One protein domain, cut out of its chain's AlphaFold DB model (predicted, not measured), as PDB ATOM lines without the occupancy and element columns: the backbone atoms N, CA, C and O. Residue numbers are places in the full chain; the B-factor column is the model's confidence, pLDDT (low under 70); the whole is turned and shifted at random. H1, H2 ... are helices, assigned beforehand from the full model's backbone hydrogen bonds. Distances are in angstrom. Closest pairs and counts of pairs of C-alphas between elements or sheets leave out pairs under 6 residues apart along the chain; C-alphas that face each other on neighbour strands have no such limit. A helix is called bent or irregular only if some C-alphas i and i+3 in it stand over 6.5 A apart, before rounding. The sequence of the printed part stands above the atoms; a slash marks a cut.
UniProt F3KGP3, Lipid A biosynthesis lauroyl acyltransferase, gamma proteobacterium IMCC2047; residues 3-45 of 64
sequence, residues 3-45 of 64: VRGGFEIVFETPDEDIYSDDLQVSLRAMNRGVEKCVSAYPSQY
ATOM      1  N   VAL A   3      25.452   0.137  18.087       90.19
ATOM      2  CA  VAL A   3      26.381  -0.733  18.807       90.19
ATOM      3  C   VAL A   3      27.218  -1.511  17.797       90.19
ATOM      4  O   VAL A   3      26.956  -1.478  16.589       90.19
ATOM      5  N   ARG A   4      28.254  -2.214  18.259       92.81
ATOM      6  CA  ARG A   4      29.049  -3.066  17.369       92.81
ATOM      7  C   ARG A   4      28.138  -4.126  16.742       92.81
ATOM      8  O   ARG A   4      27.592  -4.962  17.445       92.81
ATOM      9  N   GLY A   5      28.016  -4.103  15.416       95.00
ATOM     10  CA  GLY A   5      27.244  -5.097  14.666       95.00
ATOM     11  C   GLY A   5      25.737  -4.835  14.574       95.00
ATOM     12  O   GLY A   5      25.034  -5.700  14.062       95.00
ATOM     13  N   GLY A   6      25.225  -3.674  15.009       95.38
ATOM     14  CA  GLY A   6      23.798  -3.379  14.856       95.38
ATOM     15  C   GLY A   6      23.287  -2.164  15.626       95.38
ATOM     16  O   GLY A   6      23.980  -1.154  15.787       95.38
ATOM     17  N   PHE A   7      22.039  -2.273  16.080       94.81
ATOM     18  CA  PHE A   7      21.326  -1.230  16.805       94.81
ATOM     19  C   PHE A   7      20.597  -1.807  18.016       94.81
ATOM     20  O   PHE A   7      19.997  -2.874  17.931       94.81
ATOM     21  N   GLU A   8      20.587  -1.047  19.101       94.62
ATOM     22  CA  GLU A   8      19.744  -1.278  20.272       94.62
ATOM     23  C   GLU A   8      18.622  -0.241  20.333       94.62
ATOM     24  O   GLU A   8      18.811   0.923  19.962       94.62
ATOM     25  N   ILE A   9      17.453  -0.653  20.815       94.69
ATOM     26  CA  ILE A   9      16.328   0.239  21.098       94.69
ATOM     27  C   ILE A   9      16.253   0.400  22.612       94.69
ATOM     28  O   ILE A   9      16.216  -0.591  23.335       94.69
ATOM     29  N   VAL A  10      16.246   1.647  23.073       92.06
ATOM     30  CA  VAL A  10      16.180   1.988  24.496       92.06
ATOM     31  C   VAL A  10      14.843   2.660  24.764       92.06
ATOM     32  O   VAL A  10      14.449   3.563  24.025       92.06
ATOM     33  N   PHE A  11      14.159   2.204  25.809       94.00
ATOM     34  CA  PHE A  11      12.931   2.802  26.315       94.00
ATOM     35  C   PHE A  11      13.196   3.351  27.710       94.00
ATOM     36  O   PHE A  11      13.791   2.669  28.542       94.00
ATOM     37  N   GLU A  12      12.731   4.566  27.961       91.19
ATOM     38  CA  GLU A  12      12.834   5.224  29.259       91.19
ATOM     39  C   GLU A  12      11.458   5.741  29.665       91.19
ATOM     40  O   GLU A  12      10.644   6.113  28.813       91.19
ATOM     41  N   THR A  13      11.196   5.765  30.971       94.94
ATOM     42  CA  THR A  13       9.985   6.386  31.507       94.94
ATOM     43  C   THR A  13      10.007   7.880  31.170       94.94
ATOM     44  O   THR A  13      11.008   8.547  31.465       94.94
ATOM     45  N   PRO A  14       8.946   8.425  30.547       94.00
ATOM     46  CA  PRO A  14       8.892   9.846  30.261       94.00
ATOM     47  C   PRO A  14       8.759  10.646  31.558       94.00
ATOM     48  O   PRO A  14       8.403  10.133  32.614       94.00
ATOM     49  N   ASP A  15       9.041  11.933  31.454       96.44
ATOM     50  CA  ASP A  15       8.738  12.897  32.504       96.44
ATOM     51  C   ASP A  15       7.218  12.938  32.758       96.44
ATOM     52  O   ASP A  15       6.456  13.029  31.794       96.44
ATOM     53  N   GLU A  16       6.774  12.853  34.018       97.81
ATOM     54  CA  GLU A  16       5.344  12.779  34.378       97.81
ATOM     55  C   GLU A  16       4.548  13.989  33.866       97.81
ATOM     56  O   GLU A  16       3.388  13.846  33.475       97.81
ATOM     57  N   ASP A  17       5.201  15.153  33.762       98.50
ATOM     58  CA  ASP A  17       4.619  16.390  33.232       98.50
ATOM     59  C   ASP A  17       4.099  16.237  31.789       98.50
ATOM     60  O   ASP A  17       3.288  17.050  31.337       98.50
ATOM     61  N   ILE A  18       4.526  15.206  31.044       98.00
ATOM     62  CA  ILE A  18       4.028  14.953  29.684       98.00
ATOM     63  C   ILE A  18       2.519  14.688  29.655       98.00
ATOM     64  O   ILE A  18       1.873  14.980  28.648       98.00
ATOM     65  N   TYR A  19       1.964  14.179  30.758       98.12
ATOM     66  CA  TYR A  19       0.540  13.886  30.919       98.12
ATOM     67  C   TYR A  19      -0.268  15.081  31.448       98.12
ATOM     68  O   TYR A  19      -1.452  14.931  31.730       98.12
ATOM     69  N   SER A  20       0.352  16.255  31.606       98.50
ATOM     70  CA  SER A  20      -0.349  17.466  32.035       98.50
ATOM     71  C   SER A  20      -1.379  17.928  30.998       98.50
ATOM     72  O   SER A  20      -1.080  17.979  29.804       98.50
ATOM     73  N   ASP A  21      -2.555  18.353  31.467       98.31
ATOM     74  CA  ASP A  21      -3.571  19.016  30.637       98.31
ATOM     75  C   ASP A  21      -3.136  20.424  30.179       98.31
ATOM     76  O   ASP A  21      -3.680  20.972  29.216       98.31
ATOM     77  N   ASP A  22      -2.141  21.029  30.842       98.50
ATOM     78  CA  ASP A  22      -1.534  22.274  30.379       98.50
ATOM     79  C   ASP A  22      -0.563  21.985  29.227       98.50
ATOM     80  O   ASP A  22       0.491  21.358  29.382       98.50
ATOM     81  N   LEU A  23      -0.901  22.509  28.047       98.06
ATOM     82  CA  LEU A  23      -0.129  22.287  26.829       98.06
ATOM     83  C   LEU A  23       1.330  22.764  26.944       98.06
ATOM     84  O   LEU A  23       2.224  22.130  26.389       98.06
ATOM     85  N   GLN A  24       1.603  23.869  27.642       98.06
ATOM     86  CA  GLN A  24       2.970  24.376  27.800       98.06
ATOM     87  C   GLN A  24       3.789  23.503  28.751       98.06
ATOM     88  O   GLN A  24       5.001  23.359  28.568       98.06
ATOM     89  N   VAL A  25       3.160  22.919  29.769       98.44
ATOM     90  CA  VAL A  25       3.801  21.936  30.652       98.44
ATOM     91  C   VAL A  25       4.135  20.667  29.867       98.44
ATOM     92  O   VAL A  25       5.314  20.307  29.788       98.44
ATOM     93  N   SER A  26       3.154  20.076  29.177       98.50
ATOM     94  CA  SER A  26       3.353  18.850  28.391       98.50
ATOM     95  C   SER A  26       4.404  19.026  27.283       98.50
ATOM     96  O   SER A  26       5.333  18.220  27.146       98.50
ATOM     97  N   LEU A  27       4.358  20.140  26.537       97.69
ATOM     98  CA  LEU A  27       5.350  20.431  25.495       97.69
ATOM     99  C   LEU A  27       6.765  20.622  26.054       97.69
ATOM    100  O   LEU A  27       7.739  20.213  25.414       97.69
ATOM    101  N   ARG A  28       6.914  21.241  27.232       98.00
ATOM    102  CA  ARG A  28       8.226  21.361  27.888       98.00
ATOM    103  C   ARG A  28       8.754  19.992  28.308       98.00
ATOM    104  O   ARG A  28       9.916  19.707  28.027       98.00
ATOM    105  N   ALA A  29       7.911  19.137  28.882       98.25
ATOM    106  CA  ALA A  29       8.276  17.772  29.261       98.25
ATOM    107  C   ALA A  29       8.758  16.946  28.055       98.25
ATOM    108  O   ALA A  29       9.815  16.315  28.109       98.25
ATOM    109  N   MET A  30       8.049  17.035  26.924       97.44
ATOM    110  CA  MET A  30       8.462  16.392  25.674       97.44
ATOM    111  C   MET A  30       9.836  16.890  25.195       97.44
ATOM    112  O   MET A  30      10.689  16.082  24.822       97.44
ATOM    113  N   ASN A  31      10.082  18.206  25.223       97.12
ATOM    114  CA  ASN A  31      11.381  18.762  24.832       97.12
ATOM    115  C   ASN A  31      12.514  18.297  25.761       97.12
ATOM    116  O   ASN A  31      13.560  17.897  25.250       97.12
ATOM    117  N   ARG A  32      12.287  18.235  27.085       97.56
ATOM    118  CA  ARG A  32      13.250  17.651  28.042       97.56
ATOM    119  C   ARG A  32      13.576  16.195  27.700       97.56
ATOM    120  O   ARG A  32      14.734  15.795  27.776       97.56
ATOM    121  N   GLY A  33      12.577  15.404  27.305       96.50
ATOM    122  CA  GLY A  33      12.778  14.022  26.855       96.50
ATOM    123  C   GLY A  33      13.693  13.931  25.630       96.50
ATOM    124  O   GLY A  33      14.662  13.174  25.636       96.50
ATOM    125  N   VAL A  34      13.446  14.762  24.611       95.50
ATOM    126  CA  VAL A  34      14.314  14.836  23.423       95.50
ATOM    127  C   VAL A  34      15.738  15.247  23.804       95.50
ATOM    128  O   VAL A  34      16.689  14.610  23.354       95.50
ATOM    129  N   GLU A  35      15.897  16.272  24.645       96.38
ATOM    130  CA  GLU A  35      17.207  16.729  25.127       96.38
ATOM    131  C   GLU A  35      17.986  15.603  25.813       96.38
ATOM    132  O   GLU A  35      19.136  15.369  25.446       96.38
ATOM    133  N   LYS A  36      17.353  14.834  26.713       95.50
ATOM    134  CA  LYS A  36      17.975  13.666  27.363       95.50
ATOM    135  C   LYS A  36      18.494  12.647  26.342       95.50
ATOM    136  O   LYS A  36      19.654  12.239  26.425       95.50
ATOM    137  N   CYS A  37      17.680  12.286  25.346       94.38
ATOM    138  CA  CYS A  37      18.087  11.338  24.304       94.38
ATOM    139  C   CYS A  37      19.278  11.851  23.476       94.38
ATOM    140  O   CYS A  37      20.197  11.086  23.171       94.38
ATOM    141  N   VAL A  38      19.281  13.141  23.119       95.44
ATOM    142  CA  VAL A  38      20.385  13.760  22.366       95.44
ATOM    143  C   VAL A  38      21.650  13.839  23.213       95.44
ATOM    144  O   VAL A  38      22.723  13.512  22.714       95.44
ATOM    145  N   SER A  39      21.543  14.224  24.486       95.19
ATOM    146  CA  SER A  39      22.681  14.309  25.405       95.19
ATOM    147  C   SER A  39      23.350  12.956  25.644       95.19
ATOM    148  O   SER A  39      24.570  12.911  25.783       95.19
ATOM    149  N   ALA A  40      22.586  11.860  25.649       93.69
ATOM    150  CA  ALA A  40      23.142  10.519  25.803       93.69
ATOM    151  C   ALA A  40      23.947  10.068  24.566       93.69
ATOM    152  O   ALA A  40      25.002   9.450  24.710       93.69
ATOM    153  N   TYR A  41      23.489  10.403  23.350       93.25
ATOM    154  CA  TYR A  41      24.124   9.972  22.092       93.25
ATOM    155  C   TYR A  41      24.200  11.094  21.046       93.25
ATOM    156  O   TYR A  41      23.622  10.972  19.959       93.25
ATOM    157  N   PRO A  42      24.960  12.171  21.308       95.38
ATOM    158  CA  PRO A  42      24.948  13.365  20.466       95.38
ATOM    159  C   PRO A  42      25.432  13.083  19.042       95.38
ATOM    160  O   PRO A  42      24.906  13.651  18.092       95.38
ATOM    161  N   SER A  43      26.371  12.152  18.853       94.25
ATOM    162  CA  SER A  43      26.861  11.758  17.522       94.25
ATOM    163  C   SER A  43      25.833  11.009  16.665       94.25
ATOM    164  O   SER A  43      26.047  10.842  15.466       94.25
ATOM    165  N   GLN A  44      24.735  10.534  17.260       93.12
ATOM    166  CA  GLN A  44      23.682   9.791  16.562       93.12
ATOM    167  C   GLN A  44      22.456  10.652  16.238       93.12
ATOM    168  O   GLN A  44      21.553  10.182  15.547       93.12
ATOM    169  N   TYR A  45      22.413  11.899  16.712       95.38
ATOM    170  CA  TYR A  45      21.340  12.826  16.381       95.38
ATOM    171  C   TYR A  45      21.507  13.398  14.965       95.38
ATOM    172  O   TYR A  45      22.619  13.647  14.498       95.38
TER     173      TYR A  45
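AT A GLANCE: This is residues 3 to 45 of the 64 residues of the protein "Lipid A biosynthesis lauroyl acyltransferase" of gamma proteobacterium IMCC2047 (UniProt F3KGP3). A narrow, open U: residues 3 to 15 form one drawn-out arm, the long helix H2 the other, and the small helix H1 packs on H2 near the closed end. Residues 3 to 9 stand free. The printed part has 43 residues, two named helices, H1 then H2, and no named strand; its class is all helix. It is loose, with a radius of gyration of the C-alphas of 13.1 A, a rod spanning 43 by 17 by 10 A.

HOW THE PARTS SIT: Look first at H1, residues 16 to 19, then at H2, residues 23 to 40. They touch, H2 with residues 25 to 30 alone; the closest C-alphas are those of Ile 18 and Ser 26, 4.2 A apart. Every O i to N i+4 pair in H2 is within hydrogen-bond range; H1 is too short for such a pair.

IN THESE COORDINATES: Find C-alpha 16 at (5.344, 12.779, 34.378), where H1 begins; it is neither bent nor irregular, but only just: C-alphas 16 and 19 are 6.0 A apart. From C-alpha 23 at (-0.129, 22.287, 26.829), H2 runs 26.1 A to C-alpha 40 at (23.142, 10.519, 25.803).

THE WHOLE: The two C-alphas farthest apart, of Gly 5 and Asp 22, are 42.7 A apart. The H1 to H2 link is tight. The printed part has no cut, and no printed residue is under 70 in pLDDT.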